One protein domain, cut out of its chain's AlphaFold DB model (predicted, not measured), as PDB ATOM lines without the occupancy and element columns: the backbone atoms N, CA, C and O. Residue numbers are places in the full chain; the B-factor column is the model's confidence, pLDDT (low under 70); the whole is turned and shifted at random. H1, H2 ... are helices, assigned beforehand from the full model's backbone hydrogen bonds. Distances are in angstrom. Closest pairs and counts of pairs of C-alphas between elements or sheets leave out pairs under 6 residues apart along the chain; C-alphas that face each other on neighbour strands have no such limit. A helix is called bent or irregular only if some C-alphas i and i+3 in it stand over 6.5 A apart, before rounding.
ATOM      1  N   ILE A   2      36.552 -48.130 -18.491       66.50
ATOM      2  CA  ILE A   2      35.971 -47.863 -17.154       66.50
ATOM      3  C   ILE A   2      36.284 -46.438 -16.653       66.50
ATOM      4  O   ILE A   2      35.375 -45.718 -16.264       66.50
ATOM      5  N   ALA A   3      37.541 -45.998 -16.767       66.19
ATOM      6  CA  ALA A   3      37.981 -44.659 -16.359       66.19
ATOM      7  C   ALA A   3      37.243 -43.503 -17.062       66.19
ATOM      8  O   ALA A   3      36.809 -42.540 -16.434       66.19
ATOM      9  N   ALA A   4      37.068 -43.611 -18.381       75.50
ATOM     10  CA  ALA A   4      36.358 -42.603 -19.162       75.50
ATOM     11  C   ALA A   4      34.877 -42.533 -18.758       75.50
ATOM     12  O   ALA A   4      34.331 -41.447 -18.590       75.50
ATOM     13  N   LEU A   5      34.246 -43.689 -18.519       80.19
ATOM     14  CA  LEU A   5      32.859 -43.762 -18.068       80.19
ATOM     15  C   LEU A   5      32.670 -43.160 -16.665       80.19
ATOM     16  O   LEU A   5      31.706 -42.426 -16.439       80.19
ATOM     17  N   SER A   6      33.598 -43.406 -15.732       75.62
ATOM     18  CA  SER A   6      33.553 -42.803 -14.391       75.62
ATOM     19  C   SER A   6      33.706 -41.280 -14.420       75.62
ATOM     20  O   SER A   6      33.047 -40.581 -13.657       75.62
ATOM     21  N   ILE A   7      34.520 -40.745 -15.336       79.25
ATOM     22  CA  ILE A   7      34.680 -39.293 -15.500       79.25
ATOM     23  C   ILE A   7      33.401 -38.675 -16.079       79.25
ATOM     24  O   ILE A   7      32.922 -37.667 -15.563       79.25
ATOM     25  N   ILE A   8      32.810 -39.291 -17.109       85.12
ATOM     26  CA  ILE A   8      31.580 -38.794 -17.750       85.12
ATOM     27  C   ILE A   8      30.407 -38.774 -16.761       85.12
ATOM     28  O   ILE A   8      29.697 -37.776 -16.664       85.12
ATOM     29  N   THR A   9      30.210 -39.857 -16.005       83.00
ATOM     30  CA  THR A   9      29.116 -39.962 -15.022       83.00
ATOM     31  C   THR A   9      29.246 -38.932 -13.901       83.00
ATOM     32  O   THR A   9      28.269 -38.267 -13.557       83.00
ATOM     33  N   MET A  10      30.455 -38.725 -13.379       80.31
ATOM     34  CA  MET A  10      30.703 -37.723 -12.340       80.31
ATOM     35  C   MET A  10      30.624 -36.282 -12.866       80.31
ATOM     36  O   MET A  10      30.152 -35.398 -12.152       80.31
ATOM     37  N   LEU A  11      31.008 -36.025 -14.122       83.56
ATOM     38  CA  LEU A  11      30.801 -34.720 -14.757       83.56
ATOM     39  C   LEU A  11      29.306 -34.416 -14.930       83.56
ATOM     40  O   LEU A  11      28.860 -33.310 -14.628       83.56
ATOM     41  N   ALA A  12      28.517 -35.403 -15.363       88.56
ATOM     42  CA  ALA A  12      27.065 -35.270 -15.443       88.56
ATOM     43  C   ALA A  12      26.452 -34.981 -14.063       88.56
ATOM     44  O   ALA A  12      25.587 -34.112 -13.939       88.56
ATOM     45  N   PHE A  13      26.950 -35.642 -13.012       86.56
ATOM     46  CA  PHE A  13      26.554 -35.361 -11.633       86.56
ATOM     47  C   PHE A  13      26.897 -33.923 -11.210       86.56
ATOM     48  O   PHE A  13      26.045 -33.222 -10.665       86.56
ATOM     49  N   PHE A  14      28.100 -33.440 -11.525       86.62
ATOM     50  CA  PHE A  14      28.520 -32.064 -11.243       86.62
ATOM     51  C   PHE A  14      27.617 -31.025 -11.930       86.62
ATOM     52  O   PHE A  14      27.159 -30.073 -11.297       86.62
ATOM     53  N   ILE A  15      27.299 -31.231 -13.212       88.81
ATOM     54  CA  ILE A  15      26.384 -30.360 -13.967       88.81
ATOM     55  C   ILE A  15      24.973 -30.403 -13.363       88.81
ATOM     56  O   ILE A  15      24.336 -29.359 -13.209       88.81
ATOM     57  N   SER A  16      24.496 -31.587 -12.970       90.06
ATOM     58  CA  SER A  16      23.201 -31.748 -12.300       90.06
ATOM     59  C   SER A  16      23.135 -30.962 -10.988       90.06
ATOM     60  O   SER A  16      22.148 -30.265 -10.737       90.06
ATOM     61  N   LEU A  17      24.202 -30.986 -10.181       88.69
ATOM     62  CA  LEU A  17      24.295 -30.176  -8.964       88.69
ATOM     63  C   LEU A  17      24.212 -28.677  -9.272       88.69
ATOM     64  O   LEU A  17      23.445 -27.970  -8.621       88.69
ATOM     65  N   LEU A  18      24.933 -28.185 -10.282       90.44
ATOM     66  CA  LEU A  18      24.859 -26.774 -10.679       90.44
ATOM     67  C   LEU A  18      23.446 -26.368 -11.114       90.44
ATOM     68  O   LEU A  18      22.951 -25.315 -10.708       90.44
ATOM     69  N   PHE A  19      22.775 -27.205 -11.904       90.69
ATOM     70  CA  PHE A  19      21.417 -26.919 -12.351       90.69
ATOM     71  C   PHE A  19      20.432 -26.885 -11.174       90.69
ATOM     72  O   PHE A  19      19.662 -25.932 -11.038       90.69
ATOM     73  N   ASN A  20      20.512 -27.869 -10.272       88.19
ATOM     74  CA  ASN A  20      19.693 -27.937  -9.058       88.19
ATOM     75  C   ASN A  20      19.950 -26.772  -8.096       88.19
ATOM     76  O   ASN A  20      19.022 -26.290  -7.433       88.19
ATOM     77  N   TRP A  21      21.193 -26.297  -8.020       90.81
ATOM     78  CA  TRP A  21      21.540 -25.104  -7.262       90.81
ATOM     79  C   TRP A  21      20.826 -23.883  -7.826       90.81
ATOM     80  O   TRP A  21      20.090 -23.228  -7.089       90.81
ATOM     81  N   ILE A  22      20.979 -23.608  -9.125       90.25
ATOM     82  CA  ILE A  22      20.427 -22.411  -9.775       90.25
ATOM     83  C   ILE A  22      18.898 -22.386  -9.682       90.25
ATOM     84  O   ILE A  22      18.323 -21.354  -9.332       90.25
ATOM     85  N   THR A  23      18.231 -23.502  -9.984       87.19
ATOM     86  CA  THR A  23      16.760 -23.582  -9.957       87.19
ATOM     87  C   THR A  23      16.218 -23.374  -8.548       87.19
ATOM     88  O   THR A  23      15.347 -22.534  -8.331       87.19
ATOM     89  N   SER A  24      16.787 -24.066  -7.562       85.38
ATOM     90  CA  SER A  24      16.341 -23.950  -6.173       85.38
ATOM     91  C   SER A  24      16.686 -22.589  -5.571       85.38
ATOM     92  O   SER A  24      15.883 -22.041  -4.826       85.38
ATOM     93  N   TYR A  25      17.844 -22.013  -5.909       87.00
ATOM     94  CA  TYR A  25      18.273 -20.699  -5.425       87.00
ATOM     95  C   TYR A  25      17.301 -19.595  -5.849       87.00
ATOM     96  O   TYR A  25      16.955 -18.731  -5.040       87.00
ATOM     97  N   LYS A  26      16.817 -19.636  -7.098       86.81
ATOM     98  CA  LYS A  26      15.801 -18.693  -7.597       86.81
ATOM     99  C   LYS A  26      14.492 -18.789  -6.814       86.81
ATOM    100  O   LYS A  26      13.878 -17.761  -6.549       86.81
ATOM    101  N   ASN A  27      14.124 -19.995  -6.390       84.12
ATOM    102  CA  ASN A  27      12.881 -20.281  -5.671       84.12
ATOM    103  C   ASN A  27      12.996 -20.113  -4.143       84.12
ATOM    104  O   ASN A  27      12.039 -20.378  -3.414       84.12
ATOM    105  N   MET A  28      14.158 -19.705  -3.628       87.62
ATOM    106  CA  MET A  28      14.310 -19.410  -2.206       87.62
ATOM    107  C   MET A  28      13.811 -18.008  -1.874       87.62
ATOM    108  O   MET A  28      14.174 -17.028  -2.529       87.62
ATOM    109  N   GLU A  29      13.024 -17.900  -0.810       81.56
ATOM    110  CA  GLU A  29      12.408 -16.627  -0.425       81.56
ATOM    111  C   GLU A  29      13.330 -15.769   0.441       81.56
ATOM    112  O   GLU A  29      13.357 -14.548   0.303       81.56
ATOM    113  N   THR A  30      14.118 -16.388   1.325       88.50
ATOM    114  CA  THR A  30      14.954 -15.644   2.274       88.50
ATOM    115  C   THR A  30      16.425 -15.631   1.860       88.50
ATOM    116  O   THR A  30      16.999 -16.645   1.453       88.50
ATOM    117  N   ASN A  31      17.075 -14.474   2.019       90.06
ATOM    118  CA  ASN A  31      18.505 -14.323   1.734       90.06
ATOM    119  C   ASN A  31      19.375 -15.168   2.675       90.06
ATOM    120  O   ASN A  31      20.398 -15.701   2.256       90.06
ATOM    121  N   ALA A  32      18.948 -15.351   3.928       89.81
ATOM    122  CA  ALA A  32      19.648 -16.212   4.874       89.81
ATOM    123  C   ALA A  32      19.668 -17.679   4.403       89.81
ATOM    124  O   ALA A  32      20.725 -18.311   4.425       89.81
ATOM    125  N   PHE A  33      18.538 -18.209   3.912       91.06
ATOM    126  CA  PHE A  33      18.500 -19.570   3.364       91.06
ATOM    127  C   PHE A  33      19.348 -19.678   2.100       91.06
ATOM    128  O   PHE A  33      20.096 -20.641   1.976       91.06
ATOM    129  N   LYS A  34      19.316 -18.666   1.223       91.56
ATOM    130  CA  LYS A  34      20.167 -18.602   0.023       91.56
ATOM    131  C   LYS A  34      21.651 -18.702   0.349       91.56
ATOM    132  O   LYS A  34      22.345 -19.493  -0.278       91.56
ATOM    133  N   ILE A  35      22.138 -17.939   1.328       92.56
ATOM    134  CA  ILE A  35      23.558 -17.945   1.709       92.56
ATOM    135  C   ILE A  35      23.969 -19.329   2.221       92.56
ATOM    136  O   ILE A  35      24.932 -19.903   1.720       92.56
ATOM    137  N   ILE A  36      23.216 -19.902   3.168       92.94
ATOM    138  CA  ILE A  36      23.536 -21.220   3.741       92.94
ATOM    139  C   ILE A  36      23.424 -22.325   2.685       92.94
ATOM    140  O   ILE A  36      24.271 -23.215   2.626       92.94
ATOM    141  N   TYR A  37      22.415 -22.252   1.819       93.19
ATOM    142  CA  TYR A  37      22.232 -23.184   0.712       93.19
ATOM    143  C   TYR A  37      23.396 -23.127  -0.277       93.19
ATOM    144  O   TYR A  37      23.937 -24.165  -0.648       93.19
ATOM    145  N   THR A  38      23.827 -21.922  -0.651       93.75
ATOM    146  CA  THR A  38      24.979 -21.716  -1.532       93.75
ATOM    147  C   THR A  38      26.274 -22.211  -0.897       93.75
ATOM    148  O   THR A  38      27.038 -22.886  -1.576       93.75
ATOM    149  N   MET A  39      26.507 -21.968   0.399       93.62
ATOM    150  CA  MET A  39      27.659 -22.553   1.104       93.62
ATOM    151  C   MET A  39      27.640 -24.085   1.047       93.62
ATOM    152  O   MET A  39      28.671 -24.698   0.777       93.62
ATOM    153  N   GLY A  40      26.465 -24.699   1.221       93.56
ATOM    154  CA  GLY A  40      26.287 -26.140   1.052       93.56
ATOM    155  C   GLY A  40      26.653 -26.617  -0.358       93.56
ATOM    156  O   GLY A  40      27.398 -27.579  -0.501       93.56
ATOM    157  N   TYR A  41      26.206 -25.926  -1.410       94.31
ATOM    158  CA  TYR A  41      26.576 -26.289  -2.785       94.31
ATOM    159  C   TYR A  41      28.053 -26.086  -3.094       94.31
ATOM    160  O   TYR A  41      28.641 -26.940  -3.746       94.31
ATOM    161  N   ILE A  42      28.668 -25.004  -2.614       94.00
ATOM    162  CA  ILE A  42      30.109 -24.779  -2.778       94.00
ATOM    163  C   ILE A  42      30.893 -25.941  -2.153       94.00
ATOM    164  O   ILE A  42      31.784 -26.487  -2.798       94.00
ATOM    165  N   GLY A  43      30.521 -26.369  -0.942       93.88
ATOM    166  CA  GLY A  43      31.135 -27.523  -0.281       93.88
ATOM    167  C   GLY A  43      30.934 -28.833  -1.050       93.88
ATOM    168  O   GLY A  43      31.896 -29.567  -1.269       93.88
ATOM    169  N   ALA A  44      29.715 -29.100  -1.534       93.19
ATOM    170  CA  ALA A  44      29.420 -30.300  -2.318       93.19
ATOM    171  C   ALA A  44      30.187 -30.327  -3.651       93.19
ATOM    172  O   ALA A  44      30.749 -31.358  -4.013       93.19
ATOM    173  N   LEU A  45      30.251 -29.198  -4.365       93.12
ATOM    174  CA  LEU A  45      30.983 -29.076  -5.629       93.12
ATOM    175  C   LEU A  45      32.489 -29.248  -5.417       93.12
ATOM    176  O   LEU A  45      33.131 -29.946  -6.197       93.12
ATOM    177  N   LEU A  46      33.041 -28.663  -4.350       92.62
ATOM    178  CA  LEU A  46      34.444 -28.846  -3.982       92.62
ATOM    179  C   LEU A  46      34.752 -30.318  -3.676       92.62
ATOM    180  O   LEU A  46      35.737 -30.848  -4.183       92.62
ATOM    181  N   ALA A  47      33.898 -30.997  -2.904       92.31
ATOM    182  CA  ALA A  47      34.071 -32.416  -2.609       92.31
ATOM    183  C   ALA A  47      34.031 -33.274  -3.883       92.31
ATOM    184  O   ALA A  47      34.912 -34.104  -4.091       92.31
ATOM    185  N   VAL A  48      33.053 -33.040  -4.765       89.94
ATOM    186  CA  VAL A  48      32.934 -33.748  -6.052       89.94
ATOM    187  C   VAL A  48      34.160 -33.503  -6.926       89.94
ATOM    188  O   VAL A  48      34.667 -34.444  -7.529       89.94
ATOM    189  N   PHE A  49      34.675 -32.273  -6.967       89.44
ATOM    190  CA  PHE A  49      35.891 -31.940  -7.708       89.44
ATOM    191  C   PHE A  49      37.119 -32.700  -7.182       89.44
ATOM    192  O   PHE A  49      37.880 -33.250  -7.974       89.44
ATOM    193  N   ILE A  50      37.291 -32.793  -5.859       89.25
ATOM    194  CA  ILE A  50      38.393 -33.555  -5.244       89.25
ATOM    195  C   ILE A  50      38.267 -35.052  -5.565       89.25
ATOM    196  O   ILE A  50      39.251 -35.689  -5.937       89.25
ATOM    197  N   ILE A  51      37.055 -35.609  -5.485       87.56
ATOM    198  CA  ILE A  51      36.781 -37.014  -5.829       87.56
ATOM    199  C   ILE A  51      37.069 -37.279  -7.314       87.56
ATOM    200  O   ILE A  51      37.660 -38.300  -7.660       87.56
ATOM    201  N   LEU A  52      36.687 -36.350  -8.191       84.88
ATOM    202  CA  LEU A  52      36.966 -36.406  -9.625       84.88
ATOM    203  C   LEU A  52      38.466 -36.411  -9.918       84.88
ATOM    204  O   LEU A  52      38.930 -37.264 -10.675       84.88
ATOM    205  N   ASP A  53      39.222 -35.498  -9.305       84.94
ATOM    206  CA  ASP A  53      40.680 -35.449  -9.458       84.94
ATOM    207  C   ASP A  53      41.326 -36.743  -8.939       84.94
ATOM    208  O   ASP A  53      42.254 -37.271  -9.553       84.94
ATOM    209  N   PHE A  54      40.790 -37.327  -7.862       85.50
ATOM    210  CA  PHE A  54      41.248 -38.619  -7.359       85.50
ATOM    211  C   PHE A  54      41.005 -39.761  -8.343       85.50
ATOM    212  O   PHE A  54      41.953 -40.470  -8.684       85.50
ATOM    213  N   ILE A  55      39.776 -39.906  -8.850       83.19
ATOM    214  CA  ILE A  55      39.422 -40.927  -9.849       83.19
ATOM    215  C   ILE A  55      40.280 -40.769 -11.108       83.19
ATOM    216  O   ILE A  55      40.798 -41.750 -11.644       83.19
ATOM    217  N   TYR A  56      40.466 -39.532 -11.568       82.19
ATOM    218  CA  TYR A  56      41.309 -39.243 -12.719       82.19
ATOM    219  C   TYR A  56      42.747 -39.711 -12.481       82.19
ATOM    220  O   TYR A  56      43.284 -40.455 -13.301       82.19
ATOM    221  N   ARG A  57      43.353 -39.371 -11.337       79.62
ATOM    222  CA  ARG A  57      44.727 -39.780 -11.008       79.62
ATOM    223  C   ARG A  57      44.879 -41.294 -10.894       79.62
ATOM    224  O   ARG A  57      45.791 -41.825 -11.518       79.62
ATOM    225  N   ILE A  58      43.996 -42.006 -10.184       80.19
ATOM    226  CA  ILE A  58      44.085 -43.482 -10.076       80.19
ATOM    227  C   ILE A  58      43.885 -44.184 -11.424       80.19
ATOM    228  O   ILE A  58      44.318 -45.318 -11.597       80.19
ATOM    229  N   SER A  59      43.225 -43.526 -12.380       76.62
ATOM    230  CA  SER A  59      42.975 -44.093 -13.704       76.62
ATOM    231  C   SER A  59      44.149 -43.983 -14.678       76.62
ATOM    232  O   SER A  59      44.151 -44.673 -15.700       76.62
ATOM    233  N   GLN A  60      45.133 -43.128 -14.385       75.81
ATOM    234  CA  GLN A  60      46.318 -42.960 -15.221       75.81
ATOM    235  C   GLN A  60      47.350 -44.054 -14.913       75.81
ATOM    236  O   GLN A  60      47.642 -44.302 -13.739       75.81
ATOM    237  N   PRO A  61      47.951 -44.689 -15.933       62.72
ATOM    238  CA  PRO A  61      49.048 -45.620 -15.709       62.72
ATOM    239  C   PRO A  61      50.240 -44.868 -15.091       62.72
ATOM    240  O   PRO A  61      50.632 -43.812 -15.584       62.72
ATOM    241  N   TYR A  62      50.816 -45.422 -14.016       61.41
ATOM    242  CA  TYR A  62      51.972 -44.884 -13.270       61.41
ATOM    243  C   TYR A  62      51.733 -43.616 -12.432       61.41
ATOM    244  O   TYR A  62      52.673 -42.869 -12.152       61.41
ATOM    245  N   SER A  63      50.504 -43.357 -11.981       62.97
ATOM    246  CA  SER A  63      50.256 -42.223 -11.090       62.97
ATOM    247  C   SER A  63      50.841 -42.443  -9.688       62.97
ATOM    248  O   SER A  63      50.501 -43.381  -8.968       62.97
ATOM    249  N   VAL A  64      51.723 -41.534  -9.268       71.31
ATOM    250  CA  VAL A  64      52.178 -41.449  -7.875       71.31
ATOM    251  C   VAL A  64      51.232 -40.513  -7.135       71.31
ATOM    252  O   VAL A  64      51.192 -39.309  -7.397       71.31
ATOM    253  N   ILE A  65      50.443 -41.068  -6.219       73.56
ATOM    254  CA  ILE A  65      49.465 -40.312  -5.435       73.56
ATOM    255  C   ILE A  65      50.040 -40.052  -4.044       73.56
ATOM    256  O   ILE A  65      50.425 -40.974  -3.331       73.56
ATOM    257  N   SER A  66      50.102 -38.779  -3.649       75.25
ATOM    258  CA  SER A  66      50.583 -38.415  -2.315       75.25
ATOM    259  C   SER A  66      49.590 -38.837  -1.224       75.25
ATOM    260  O   SER A  66      48.376 -38.702  -1.392       75.25
ATOM    261  N   MET A  67      50.092 -39.255  -0.059       71.50
ATOM    262  CA  MET A  67      49.235 -39.617   1.079       71.50
ATOM    263  C   MET A  67      48.349 -38.450   1.544       71.50
ATOM    264  O   MET A  67      47.186 -38.649   1.884       71.50
ATOM    265  N   LYS A  68      48.860 -37.210   1.479       72.12
ATOM    266  CA  LYS A  68      48.080 -35.995   1.782       72.12
ATOM    267  C   LYS A  68      46.829 -35.892   0.909       72.12
ATOM    268  O   LYS A  68      45.769 -35.508   1.387       72.12
ATOM    269  N   PHE A  69      46.956 -36.258  -0.362       73.44
ATOM    270  CA  PHE A  69      45.856 -36.226  -1.314       73.44
ATOM    271  C   PHE A  69      44.838 -37.353  -1.069       73.44
ATOM    272  O   PHE A  69      43.635 -37.112  -1.153       73.44
ATOM    273  N   ILE A  70      45.293 -38.549  -0.679       77.06
ATOM    274  CA  ILE A  70      44.411 -39.658  -0.267       77.06
ATOM    275  C   ILE A  70      43.584 -39.254   0.956       77.06
ATOM    276  O   ILE A  70      42.360 -39.350   0.932       77.06
ATOM    277  N   VAL A  71      44.234 -38.721   1.995       78.69
ATOM    278  CA  VAL A  71      43.553 -38.239   3.208       78.69
ATOM    279  C   VAL A  71      42.571 -37.112   2.875       78.69
ATOM    280  O   VAL A  71      41.429 -37.143   3.325       78.69
ATOM    281  N   GLY A  72      42.966 -36.152   2.031       79.38
ATOM    282  CA  GLY A  72      42.075 -35.082   1.569       79.38
ATOM    283  C   GLY A  72      40.844 -35.602   0.817       79.38
ATOM    284  O   GLY A  72      39.743 -35.084   1.005       79.38
ATOM    285  N   THR A  73      41.000 -36.663   0.023       85.62
ATOM    286  CA  THR A  73      39.885 -37.315  -0.682       85.62
ATOM    287  C   THR A  73      38.945 -38.015   0.298       85.62
ATOM    288  O   THR A  73      37.734 -37.818   0.219       85.62
ATOM    289  N   LEU A  74      39.482 -38.758   1.270       84.25
ATOM    290  CA  LEU A  74      38.686 -39.424   2.306       84.25
ATOM    291  C   LEU A  74      37.887 -38.423   3.147       84.25
ATOM    292  O   LEU A  74      36.696 -38.623   3.360       84.25
ATOM    293  N   LEU A  75      38.501 -37.310   3.557       85.38
ATOM    294  CA  LEU A  75      37.801 -36.236   4.270       85.38
ATOM    295  C   LEU A  75      36.728 -35.571   3.399       85.38
ATOM    296  O   LEU A  75      35.665 -35.196   3.895       85.38
ATOM    297  N   SER A  76      36.981 -35.444   2.097       89.56
ATOM    298  CA  SER A  76      36.004 -34.886   1.161       89.56
ATOM    299  C   SER A  76      34.782 -35.793   1.007       89.56
ATOM    300  O   SER A  76      33.652 -35.306   1.032       89.56
ATOM    301  N   MET A  77      35.003 -37.105   0.897       86.88
ATOM    302  CA  MET A  77      33.944 -38.113   0.770       86.88
ATOM    303  C   MET A  77      33.178 -38.328   2.074       86.88
ATOM    304  O   MET A  77      31.954 -38.395   2.043       86.88
ATOM    305  N   GLY A  78      33.891 -38.441   3.195       83.81
ATOM    306  CA  GLY A  78      33.315 -38.786   4.492       83.81
ATOM    307  C   GLY A  78      32.761 -37.590   5.257       83.81
ATOM    308  O   GLY A  78      31.787 -37.723   5.965       83.81
ATOM    309  N   ILE A  79      33.316 -36.386   5.126       87.12
ATOM    310  CA  ILE A  79      32.865 -35.256   5.960       87.12
ATOM    311  C   ILE A  79      32.292 -34.143   5.100       87.12
ATOM    312  O   ILE A  79      31.148 -33.727   5.287       87.12
ATOM    313  N   LEU A  80      33.063 -33.652   4.130       90.62
ATOM    314  CA  LEU A  80      32.661 -32.463   3.384       90.62
ATOM    315  C   LEU A  80      31.367 -32.694   2.596       90.62
ATOM    316  O   LEU A  80      30.462 -31.858   2.652       90.62
ATOM    317  N   PHE A  81      31.260 -33.817   1.883       89.88
ATOM    318  CA  PHE A  81      30.091 -34.120   1.062       89.88
ATOM    319  C   PHE A  81      28.823 -34.371   1.905       89.88
ATOM    320  O   PHE A  81      27.809 -33.718   1.628       89.88
ATOM    321  N   PRO A  82      28.842 -35.195   2.975       90.06
ATOM    322  CA  PRO A  82      27.662 -35.404   3.818       90.06
ATOM    323  C   PRO A  82      27.229 -34.152   4.593       90.06
ATOM    324  O   PRO A  82      26.026 -33.882   4.688       90.06
ATOM    325  N   VAL A  83      28.166 -33.334   5.099       91.56
ATOM    326  CA  VAL A  83      27.834 -32.063   5.777       91.56
ATOM    327  C   VAL A  83      27.164 -31.108   4.793       91.56
ATOM    328  O   VAL A  83      26.125 -30.513   5.093       91.56
ATOM    329  N   SER A  84      27.728 -30.996   3.591       93.69
ATOM    330  CA  SER A  84      27.188 -30.159   2.518       93.69
ATOM    331  C   SER A  84      25.782 -30.599   2.114       93.69
ATOM    332  O   SER A  84      24.866 -29.775   2.066       93.69
ATOM    333  N   GLY A  85      25.579 -31.904   1.905       91.75
ATOM    334  CA  GLY A  85      24.272 -32.486   1.603       91.75
ATOM    335  C   GLY A  85      23.242 -32.201   2.696       91.75
ATOM    336  O   GLY A  85      22.130 -31.758   2.402       91.75
ATOM    337  N   TYR A  86      23.622 -32.355   3.968       93.31
ATOM    338  CA  TYR A  86      22.753 -32.024   5.097       93.31
ATOM    339  C   TYR A  86      22.323 -30.549   5.086       93.31
ATOM    340  O   TYR A  86      21.133 -30.256   5.237       93.31
ATOM    341  N   LEU A  87      23.255 -29.613   4.870       93.38
ATOM    342  CA  LEU A  87      22.947 -28.179   4.799       93.38
ATOM    343  C   LEU A  87      21.986 -27.857   3.650       93.38
ATOM    344  O   LEU A  87      20.988 -27.165   3.866       93.38
ATOM    345  N   ILE A  88      22.253 -28.401   2.459       94.06
ATOM    346  CA  ILE A  88      21.416 -28.248   1.262       94.06
ATOM    347  C   ILE A  88      19.979 -28.686   1.563       94.06
ATOM    348  O   ILE A  88      19.039 -27.902   1.407       94.06
ATOM    349  N   ILE A  89      19.803 -29.918   2.043       94.00
ATOM    350  CA  ILE A  89      18.480 -30.504   2.287       94.00
ATOM    351  C   ILE A  89      17.756 -29.749   3.406       94.00
ATOM    352  O   ILE A  89      16.572 -29.421   3.283       94.00
ATOM    353  N   ARG A  90      18.467 -29.407   4.487       94.50
ATOM    354  CA  ARG A  90      17.906 -28.636   5.601       94.50
ATOM    355  C   ARG A  90      17.358 -27.293   5.126       94.50
ATOM    356  O   ARG A  90      16.259 -26.924   5.540       94.50
ATOM    357  N   MET A  91      18.081 -26.576   4.264       94.25
ATOM    358  CA  MET A  91      17.604 -25.293   3.737       94.25
ATOM    359  C   MET A  91      16.405 -25.459   2.800       94.25
ATOM    360  O   MET A  91      15.481 -24.655   2.890       94.25
ATOM    361  N   LYS A  92      16.346 -26.518   1.976       92.38
ATOM    362  CA  LYS A  92      15.151 -26.814   1.155       92.38
ATOM    363  C   LYS A  92      13.904 -27.020   2.018       92.38
ATOM    364  O   LYS A  92      12.865 -26.426   1.743       92.38
ATOM    365  N   ILE A  93      14.024 -27.793   3.099       93.69
ATOM    366  CA  ILE A  93      12.919 -28.041   4.041       93.69
ATOM    367  C   ILE A  93      12.486 -26.745   4.732       93.69
ATOM    368  O   ILE A  93      11.291 -26.470   4.831       93.69
ATOM    369  N   LEU A  94      13.436 -25.941   5.220       93.81
ATOM    370  CA  LEU A  94      13.115 -24.675   5.885       93.81
ATOM    371  C   LEU A  94      12.456 -23.679   4.928       93.81
ATOM    372  O   LEU A  94      11.489 -23.030   5.320       93.81
ATOM    373  N   ASN A  95      12.924 -23.602   3.680       92.50
ATOM    374  CA  ASN A  95      12.308 -22.763   2.657       92.50
ATOM    375  C   ASN A  95      10.874 -23.210   2.350       92.50
ATOM    376  O   ASN A  95       9.976 -22.377   2.346       92.50
ATOM    377  N   ALA A  96      10.631 -24.515   2.181       90.75
ATOM    378  CA  ALA A  96       9.288 -25.044   1.938       90.75
ATOM    379  C   ALA A  96       8.329 -24.761   3.109       90.75
ATOM    380  O   ALA A  96       7.208 -24.305   2.902       90.75
ATOM    381  N   LYS A  97       8.786 -24.943   4.357       93.12
ATOM    382  CA  LYS A  97       8.003 -24.586   5.555       93.12
ATOM    383  C   LYS A  97       7.701 -23.092   5.634       93.12
ATOM    384  O   LYS A  97       6.618 -22.707   6.070       93.12
ATOM    385  N   TYR A  98       8.665 -22.258   5.253       91.94
ATOM    386  CA  TYR A  98       8.499 -20.812   5.238       91.94
ATOM    387  C   TYR A  98       7.457 -20.382   4.198       91.94
ATOM    388  O   TYR A  98       6.525 -19.662   4.552       91.94
ATOM    389  N   ALA A  99       7.556 -20.903   2.973       89.19
ATOM    390  CA  ALA A  99       6.601 -20.654   1.895       89.19
ATOM    391  C   ALA A  99       5.183 -21.134   2.259       89.19
ATOM    392  O   ALA A  99       4.217 -20.393   2.084       89.19
ATOM    393  N   TYR A 100       5.049 -22.323   2.861       91.19
ATOM    394  CA  TYR A 100       3.767 -22.817   3.377       91.19
ATOM    395  C   TYR A 100       3.175 -21.856   4.417       91.19
ATOM    396  O   TYR A 100       2.032 -21.429   4.299       91.19
ATOM    397  N   LYS A 101       3.968 -21.432   5.409       92.69
ATOM    398  CA  LYS A 101       3.484 -20.541   6.473       92.69
ATOM    399  C   LYS A 101       3.115 -19.141   5.967       92.69
ATOM    400  O   LYS A 101       2.188 -18.537   6.497       92.69
ATOM    401  N   ARG A 102       3.868 -18.596   5.008       92.06
ATOM    402  CA  ARG A 102       3.714 -17.208   4.548       92.06
ATOM    403  C   ARG A 102       2.714 -17.058   3.405       92.06
ATOM    404  O   ARG A 102       2.012 -16.054   3.348       92.06
ATOM    405  N   HIS A 103       2.664 -18.040   2.515       90.56
ATOM    406  CA  HIS A 103       1.922 -17.968   1.257       90.56
ATOM    407  C   HIS A 103       0.886 -19.086   1.098       90.56
ATOM    408  O   HIS A 103       0.218 -19.138   0.071       90.56
ATOM    409  N   ASN A 104       0.742 -19.975   2.091       90.25
ATOM    410  CA  ASN A 104      -0.102 -21.173   2.014       90.25
ATOM    411  C   ASN A 104       0.218 -22.045   0.784       90.25
ATOM    412  O   ASN A 104      -0.653 -22.710   0.226       90.25
ATOM    413  N   ALA A 105       1.478 -21.998   0.336       86.50
ATOM    414  CA  ALA A 105       1.952 -22.754  -0.810       86.50
ATOM    415  C   ALA A 105       2.020 -24.248  -0.456       86.50
ATOM    416  O   ALA A 105       2.507 -24.575   0.628       86.50
ATOM    417  N   PRO A 106       1.576 -25.159  -1.338       88.62
ATOM    418  CA  PRO A 106       1.667 -26.590  -1.077       88.62
ATOM    419  C   PRO A 106       3.127 -27.031  -0.933       88.62
ATOM    420  O   PRO A 106       4.036 -26.459  -1.541       88.62
ATOM    421  N   PHE A 107       3.353 -28.071  -0.128       90.25
ATOM    422  CA  PHE A 107       4.670 -28.690  -0.054       90.25
ATOM    423  C   PHE A 107       5.030 -29.348  -1.399       90.25
ATOM    424  O   PHE A 107       4.146 -29.901  -2.056       90.25
ATOM    425  N   PRO A 108       6.310 -29.310  -1.811       88.69
ATOM    426  CA  PRO A 108       6.781 -30.058  -2.974       88.69
ATOM    427  C   PRO A 108       6.528 -31.559  -2.819       88.69
ATOM    428  O   PRO A 108       6.607 -32.077  -1.706       88.69
ATOM    429  N   GLU A 109       6.315 -32.265  -3.929       90.12
ATOM    430  CA  GLU A 109       6.085 -33.720  -3.937       90.12
ATOM    431  C   GLU A 109       7.213 -34.491  -3.226       90.12
ATOM    432  O   GLU A 109       6.958 -35.388  -2.426       90.12
ATOM    433  N   ASP A 110       8.462 -34.057  -3.412       90.19
ATOM    434  CA  ASP A 110       9.643 -34.681  -2.804       90.19
ATOM    435  C   ASP A 110       9.866 -34.316  -1.322       90.19
ATOM    436  O   ASP A 110      10.898 -34.666  -0.743       90.19
ATOM    437  N   TYR A 111       8.974 -33.552  -0.688       91.12
ATOM    438  CA  TYR A 111       9.230 -32.985   0.640       91.12
ATOM    439  C   TYR A 111       9.468 -34.050   1.721       91.12
ATOM    440  O   TYR A 111      10.412 -33.924   2.505       91.12
ATOM    441  N   GLU A 112       8.672 -35.121   1.734       92.88
ATOM    442  CA  GLU A 112       8.860 -36.247   2.664       92.88
ATOM    443  C   GLU A 112      10.190 -36.964   2.411       92.88
ATOM    444  O   GLU A 112      10.944 -37.264   3.340       92.88
ATOM    445  N   TRP A 113      10.558 -37.129   1.138       92.88
ATOM    446  CA  TRP A 113      11.851 -37.696   0.766       92.88
ATOM    447  C   TRP A 113      13.018 -36.839   1.267       92.88
ATOM    448  O   TRP A 113      14.021 -37.359   1.757       92.88
ATOM    449  N   TRP A 114      12.892 -35.509   1.223       93.81
ATOM    450  CA  TRP A 114      13.906 -34.614   1.785       93.81
ATOM    451  C   TRP A 114      14.048 -34.790   3.299       93.81
ATOM    452  O   TRP A 114      15.162 -34.697   3.815       93.81
ATOM    453  N   ILE A 115      12.959 -35.043   4.030       93.62
ATOM    454  CA  ILE A 115      13.018 -35.285   5.478       93.62
ATOM    455  C   ILE A 115      13.832 -36.544   5.779       93.62
ATOM    456  O   ILE A 115      14.730 -36.485   6.629       93.62
ATOM    457  N   GLU A 116      13.572 -37.636   5.061       93.06
ATOM    458  CA  GLU A 116      14.312 -38.890   5.225       93.06
ATOM    459  C   GLU A 116      15.778 -38.742   4.817       93.06
ATOM    460  O   GLU A 116      16.677 -39.071   5.595       93.06
ATOM    461  N   LEU A 117      16.057 -38.124   3.666       90.25
ATOM    462  CA  LEU A 117      17.431 -37.858   3.235       90.25
ATOM    463  C   LEU A 117      18.199 -36.993   4.238       90.25
ATOM    464  O   LEU A 117      19.373 -37.251   4.499       90.25
ATOM    465  N   LYS A 118      17.556 -35.986   4.842       93.69
ATOM    466  CA  LYS A 118      18.174 -35.177   5.904       93.69
ATOM    467  C   LYS A 118      18.551 -36.050   7.101       93.69
ATOM    468  O   LYS A 118      19.605 -35.834   7.695       93.69
ATOM    469  N   ARG A 119      17.690 -36.999   7.482       90.69
ATOM    470  CA  ARG A 119      17.933 -37.915   8.604       90.69
ATOM    471  C   ARG A 119      19.095 -38.854   8.303       90.69
ATOM    472  O   ARG A 119      19.984 -38.977   9.137       90.69
ATOM    473  N   ILE A 120      19.123 -39.437   7.107       87.88
ATOM    474  CA  ILE A 120      20.223 -40.290   6.639       87.88
ATOM    475  C   ILE A 120      21.532 -39.497   6.629       87.88
ATOM    476  O   ILE A 120      22.505 -39.922   7.244       87.88
ATOM    477  N   ALA A 121      21.543 -38.310   6.017       87.12
ATOM    478  CA  ALA A 121      22.722 -37.449   5.972       87.12
ATOM    479  C   ALA A 121      23.207 -37.068   7.379       87.12
ATOM    480  O   ALA A 121      24.405 -37.008   7.624       87.12
ATOM    481  N   PHE A 122      22.294 -36.826   8.322       87.56
ATOM    482  CA  PHE A 122      22.654 -36.550   9.711       87.56
ATOM    483  C   PHE A 122      23.309 -37.757  10.397       87.56
ATOM    484  O   PHE A 122      24.327 -37.588  11.061       87.56
ATOM    485  N   VAL A 123      22.767 -38.965  10.212       88.50
ATOM    486  CA  VAL A 123      23.360 -40.192  10.769       88.50
ATOM    487  C   VAL A 123      24.734 -40.457  10.163       88.50
ATOM    488  O   VAL A 123      25.664 -40.728  10.915       88.50
ATOM    489  N   LEU A 124      24.883 -40.323   8.841       84.94
ATOM    490  CA  LEU A 124      26.177 -40.477   8.167       84.94
ATOM    491  C   LEU A 124      27.207 -39.501   8.737       84.94
ATOM    492  O   LEU A 124      28.228 -39.943   9.240       84.94
ATOM    493  N   ASN A 125      26.866 -38.211   8.832       85.88
ATOM    494  CA  ASN A 125      27.744 -37.214   9.450       85.88
ATOM    495  C   ASN A 125      28.188 -37.597  10.872       85.88
ATOM    496  O   ASN A 125      29.341 -37.378  11.230       85.88
ATOM    497  N   ILE A 126      27.295 -38.157  11.697       87.75
ATOM    498  CA  ILE A 126      27.662 -38.625  13.042       87.75
ATOM    499  C   ILE A 126      28.651 -39.788  12.959       87.75
ATOM    500  O   ILE A 126      29.655 -39.775  13.667       87.75
ATOM    501  N   VAL A 127      28.380 -40.778  12.108       86.44
ATOM    502  CA  VAL A 127      29.267 -41.931  11.903       86.44
ATOM    503  C   VAL A 127      30.644 -41.467  11.428       86.44
ATOM    504  O   VAL A 127      31.651 -41.885  11.993       86.44
ATOM    505  N   ASP A 128      30.691 -40.546  10.471       84.31
ATOM    506  CA  ASP A 128      31.931 -40.008   9.917       84.31
ATOM    507  C   ASP A 128      32.737 -39.228  10.967       84.31
ATOM    508  O   ASP A 128      33.955 -39.392  11.064       84.31
ATOM    509  N   ILE A 129      32.069 -38.445  11.824       84.06
ATOM    510  CA  ILE A 129      32.708 -37.764  12.962       84.06
ATOM    511  C   ILE A 129      33.260 -38.775  13.973       84.06
ATOM    512  O   ILE A 129      34.376 -38.593  14.455       84.06
ATOM    513  N   ILE A 130      32.513 -39.836  14.297       85.75
ATOM    514  CA  ILE A 130      32.972 -40.885  15.222       85.75
ATOM    515  C   ILE A 130      34.207 -41.583  14.653       85.75
ATOM    516  O   ILE A 130      35.198 -41.728  15.362       85.75
ATOM    517  N   ILE A 131      34.183 -41.971  13.377       82.62
ATOM    518  CA  ILE A 131      35.324 -42.611  12.710       82.62
ATOM    519  C   ILE A 131      36.535 -41.675  12.714       82.62
ATOM    520  O   ILE A 131      37.627 -42.093  13.094       82.62
ATOM    521  N   ALA A 132      36.355 -40.402  12.357       78.81
ATOM    522  CA  ALA A 132      37.435 -39.420  12.384       78.81
ATOM    523  C   ALA A 132      38.008 -39.232  13.799       78.81
ATOM    524  O   ALA A 132      39.225 -39.176  13.966       78.81
ATOM    525  N   ALA A 133      37.153 -39.184  14.824       81.69
ATOM    526  CA  ALA A 133      37.577 -39.097  16.217       81.69
ATOM    527  C   ALA A 133      38.337 -40.351  16.670       81.69
ATOM    528  O   ALA A 133      39.349 -40.221  17.349       81.69
ATOM    529  N   LEU A 134      37.903 -41.548  16.263       81.00
ATOM    530  CA  LEU A 134      38.607 -42.802  16.549       81.00
ATOM    531  C   LEU A 134      39.985 -42.845  15.881       81.00
ATOM    532  O   LEU A 134      40.947 -43.227  16.535       81.00
ATOM    533  N   ILE A 135      40.102 -42.395  14.627       75.12
ATOM    534  CA  ILE A 135      41.397 -42.285  13.932       75.12
ATOM    535  C   ILE A 135      42.318 -41.297  14.657       75.12
ATOM    536  O   ILE A 135      43.503 -41.573  14.832       75.12
ATOM    537  N   LEU A 136      41.791 -40.151  15.097       72.06
ATOM    538  CA  LEU A 136      42.567 -39.169  15.860       72.06
ATOM    539  C   LEU A 136      42.997 -39.717  17.224       72.06
ATOM    540  O   LEU A 136      44.144 -39.518  17.608       72.06
ATOM    541  N   LEU A 137      42.111 -40.417  17.935       75.62
ATOM    542  CA  LEU A 137      42.424 -41.060  19.212       75.62
ATOM    543  C   LEU A 137      43.490 -42.137  19.043       75.62
ATOM    544  O   LEU A 137      44.455 -42.130  19.795       75.62
ATOM    545  N   ASP A 138      43.361 -43.002  18.037       69.94
ATOM    546  CA  ASP A 138      44.380 -43.996  17.701       69.94
ATOM    547  C   ASP A 138      45.719 -43.308  17.423       69.94
ATOM    548  O   ASP A 138      46.713 -43.618  18.069       69.94
ATOM    549  N   THR A 139      45.725 -42.270  16.582       65.56
ATOM    550  CA  THR A 139      46.932 -41.495  16.248       65.56
ATOM    551  C   THR A 139      47.564 -40.817  17.469       65.56
ATOM    552  O   THR A 139      48.782 -40.707  17.523       65.56
ATOM    553  N   VAL A 140      46.776 -40.340  18.440       67.88
ATOM    554  CA  VAL A 140      47.274 -39.680  19.665       67.88
ATOM    555  C   VAL A 140      47.740 -40.698  20.710       67.88
ATOM    556  O   VAL A 140      48.744 -40.468  21.378       67.88
ATOM    557  N   CYS A 141      47.039 -41.823  20.858       63.84
ATOM    558  CA  CYS A 141      47.377 -42.874  21.818       63.84
ATOM    559  C   CYS A 141      48.549 -43.753  21.355       63.84
ATOM    560  O   CYS A 141      49.268 -44.279  22.200       63.84
ATOM    561  N   SER A 142      48.768 -43.892  20.046       57.22
ATOM    562  CA  SER A 142      49.871 -44.657  19.444       57.22
ATOM    563  C   SER A 142      51.054 -43.770  19.024       57.22
ATOM    564  O   SER A 142      51.646 -43.959  17.966       57.22
ATOM    565  N   TRP A 143      51.440 -42.808  19.874       46.47
ATOM    566  CA  TRP A 143      52.595 -41.905  19.678       46.47
ATOM    567  C   TRP A 143      53.983 -42.591  19.692       46.47
ATOM    568  O   TRP A 143      54.987 -41.927  19.931       46.47
ATOM    569  N   ASP A 144      54.046 -43.889  19.388       42.91
ATOM    570  CA  ASP A 144      55.259 -44.613  19.007       42.91
ATOM    571  C   ASP A 144      55.063 -45.217  17.599       42.91
ATOM    572  O   ASP A 144      54.312 -46.167  17.389       42.91
ATOM    573  N   ASP A 145      55.763 -44.608  16.640       41.34
ATOM    574  CA  ASP A 145      56.179 -45.110  15.329       41.34
ATOM    575  C   ASP A 145      55.148 -45.718  14.339       41.34
ATOM    576  O   ASP A 145      54.782 -46.892  14.361       41.34
ATOM    577  N   SER A 146      54.935 -44.951  13.255       39.16
ATOM    578  CA  SER A 146      54.714 -45.405  11.862       39.16
ATOM    579  C   SER A 146      53.299 -45.803  11.391       39.16
ATOM    580  O   SER A 146      53.039 -46.932  10.982       39.16
ATOM    581  N   ILE A 147      52.411 -44.816  11.216       43.56
ATOM    582  CA  ILE A 147      51.160 -45.009  10.440       43.56
ATOM    583  C   ILE A 147      51.411 -45.085   8.914       43.56
ATOM    584  O   ILE A 147      50.552 -45.529   8.155       43.56
ATOM    585  N   ILE A 148      52.608 -44.735   8.425       44.06
ATOM    586  CA  ILE A 148      52.955 -44.842   6.995       44.06
ATOM    587  C   ILE A 148      54.333 -45.492   6.855       44.06
ATOM    588  O   ILE A 148      55.332 -44.834   6.578       44.06
ATOM    589  N   GLY A 149      54.400 -46.796   7.114       37.28
ATOM    590  CA  GLY A 149      55.660 -47.535   7.033       37.28
ATOM    591  C   GLY A 149      55.561 -49.052   6.959       37.28
ATOM    592  O   GLY A 149      56.599 -49.702   6.923       37.28
ATOM    593  N   ARG A 150      54.369 -49.658   6.876       40.81
ATOM    594  CA  ARG A 150      54.276 -51.076   6.499       40.81
ATOM    595  C   ARG A 150      54.312 -51.205   4.981       40.81
ATOM    596  O   ARG A 150      53.318 -51.512   4.332       40.81
ATOM    597  N   ASN A 151      55.507 -50.975   4.432       40.91
ATOM    598  CA  ASN A 151      55.935 -51.693   3.238       40.91
ATOM    599  C   ASN A 151      55.672 -53.175   3.505       40.91
ATOM    600  O   ASN A 151      56.177 -53.720   4.484       40.91
ATOM    601  N   TRP A 152      54.884 -53.803   2.638       42.69
ATOM    602  CA  TRP A 152      54.377 -55.174   2.757       42.69
ATOM    603  C   TRP A 152      55.481 -56.257   2.873       42.69
ATOM    604  O   TRP A 152      55.151 -57.430   2.935       42.69
ATOM    605  N   ASN A 153      56.776 -55.900   2.918       39.84
ATOM    606  CA  ASN A 153      57.895 -56.851   2.924       39.84
ATOM    607  C   ASN A 153      59.151 -56.474   3.738       39.84
ATOM    608  O   ASN A 153      60.112 -57.240   3.712       39.84
ATOM    609  N   ASN A 154      59.193 -55.359   4.478       43.69
ATOM    610  CA  ASN A 154      60.416 -54.987   5.212       43.69
ATOM    611  C   ASN A 154      60.199 -55.006   6.728       43.69
ATOM    612  O   ASN A 154      59.382 -54.260   7.263       43.69
ATOM    613  N   THR A 155      60.965 -55.848   7.422       44.16
ATOM    614  CA  THR A 155      61.038 -55.896   8.887       44.16
ATOM    615  C   THR A 155      62.064 -54.893   9.403       44.16
ATOM    616  O   THR A 155      63.225 -54.914   8.992       44.16
ATOM    617  N   VAL A 156      61.648 -54.028  10.329       46.38
ATOM    618  CA  VAL A 156      62.534 -53.086  11.026       46.38
ATOM    619  C   VAL A 156      63.186 -53.802  12.212       46.38
ATOM    620  O   VAL A 156      62.483 -54.350  13.058       46.38
ATOM    621  N   VAL A 157      64.521 -53.788  12.290       45.28
ATOM    622  CA  VAL A 157      65.287 -54.279  13.451       45.28
ATOM    623  C   VAL A 157      66.207 -53.153  13.924       45.28
ATOM    624  O   VAL A 157      66.970 -52.602  13.133       45.28
ATOM    625  N   ASN A 158      66.124 -52.792  15.210       39.50
ATOM    626  CA  ASN A 158      66.931 -51.743  15.854       39.50
ATOM    627  C   ASN A 158      66.929 -50.385  15.120       39.50
ATOM    628  O   ASN A 158      67.980 -49.789  14.886       39.50
ATOM    629  N   GLY A 159      65.745 -49.898  14.733       41.81
ATOM    630  CA  GLY A 159      65.566 -48.532  14.224       41.81
ATOM    631  C   GLY A 159      66.192 -48.243  12.852       41.81
ATOM    632  O   GLY A 159      66.266 -47.086  12.448       41.81
ATOM    633  N   LYS A 160      66.644 -49.267  12.116       37.25
ATOM    634  CA  LYS A 160      67.145 -49.130  10.740       37.25
ATOM    635  C   LYS A 160      66.305 -49.971   9.782       37.25
ATOM    636  O   LYS A 160      65.969 -51.116  10.080       37.25
ATOM    637  N   MET A 161      65.969 -49.402   8.619       44.16
ATOM    638  CA  MET A 161      65.299 -50.139   7.545       44.16
ATOM    639  C   MET A 161      66.263 -51.161   6.939       44.16
ATOM    640  O   MET A 161      67.323 -50.788   6.435       44.16
ATOM    641  N   ILE A 162      65.875 -52.434   6.956       48.41
ATOM    642  CA  ILE A 162      66.585 -53.514   6.272       48.41
ATOM    643  C   ILE A 162      65.673 -53.997   5.141       48.41
ATOM    644  O   ILE A 162      64.506 -54.318   5.362       48.41
TER     645      ILE A 162
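Overview. This is residues 2 to 162 of the 170 residues of an uncharacterized protein of Dialister succinatiphilus YIT 11850 (UniProt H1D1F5). Four long helices form a single row in chain order, H1, H2, H3, H4, each running back along the one before; H1 and H2 make one helical hairpin, and H3b, the second arm of bent H3, makes another with H4. The row is not closed, with H1 and H4 apart; after H4 comes a tail without named elements, residues 142 to 162, and residues 140 to 146, of which 140 and 141 belong to H4, and 155 to 160 stick out. The printed part has 161 residues with four named helices and no named strand: all helix. It is loose, with a radius of gyration of the C-alphas of 21.0 A, and spans 75 by 39 by 24 A.

Arrangement. The longest helix, H3, residues 67 to 103, was assigned as one helix by its hydrogen bonds but is bent, with C-alphas 78 and 81 6.6 A apart; its arms H3a, residues 67 to 78, and H3b, residues 81 to 103, stand at 29 degrees. H2, residues 31 to 59, touches H3b at a shallow tilt of 27 degrees, opposite ways; their closest C-alphas, Gly 40 and Ser 84, are 4.4 A apart. With residues 47 to 54 alone H2 touches H3a, at a steep tilt of 46 degrees; the closest C-alphas, Ala 47 and Ser 76, are 4.9 A apart. H1, residues 2 to 26, touches H2 at a shallow tilt of 6 degrees, with the closest C-alphas, Ala 3 and Ser 59, 5.7 A apart. H4, residues 111 to 141, touches H3b with residues 111 to 125 alone, at a shallow tilt of 32 degrees; the closest C-alphas are Tyr 86 and Ala 121, 5.5 A apart. In H1, H2, H3a, H3b and H4 every O i to N i+4 pair is within hydrogen-bond range.

Along the chain. H3b measures 32.5 A and H3a 16.3 A. H1, 36.7 A long, begins at C-alpha 2 (35.971, -47.863, -17.154). H2 is 41.5 A long; H4, 44.7 A, ends at C-alpha 141 (47.377, -42.874, 21.818).

Size, cuts and confidence. The two C-alphas farthest apart, Asn 104 and Asn 158, are 75.0 A apart. The printed part has no cut, and no link is long. Residues 2 to 3, 61 to 63 and 138 to 162 have pLDDT under 70.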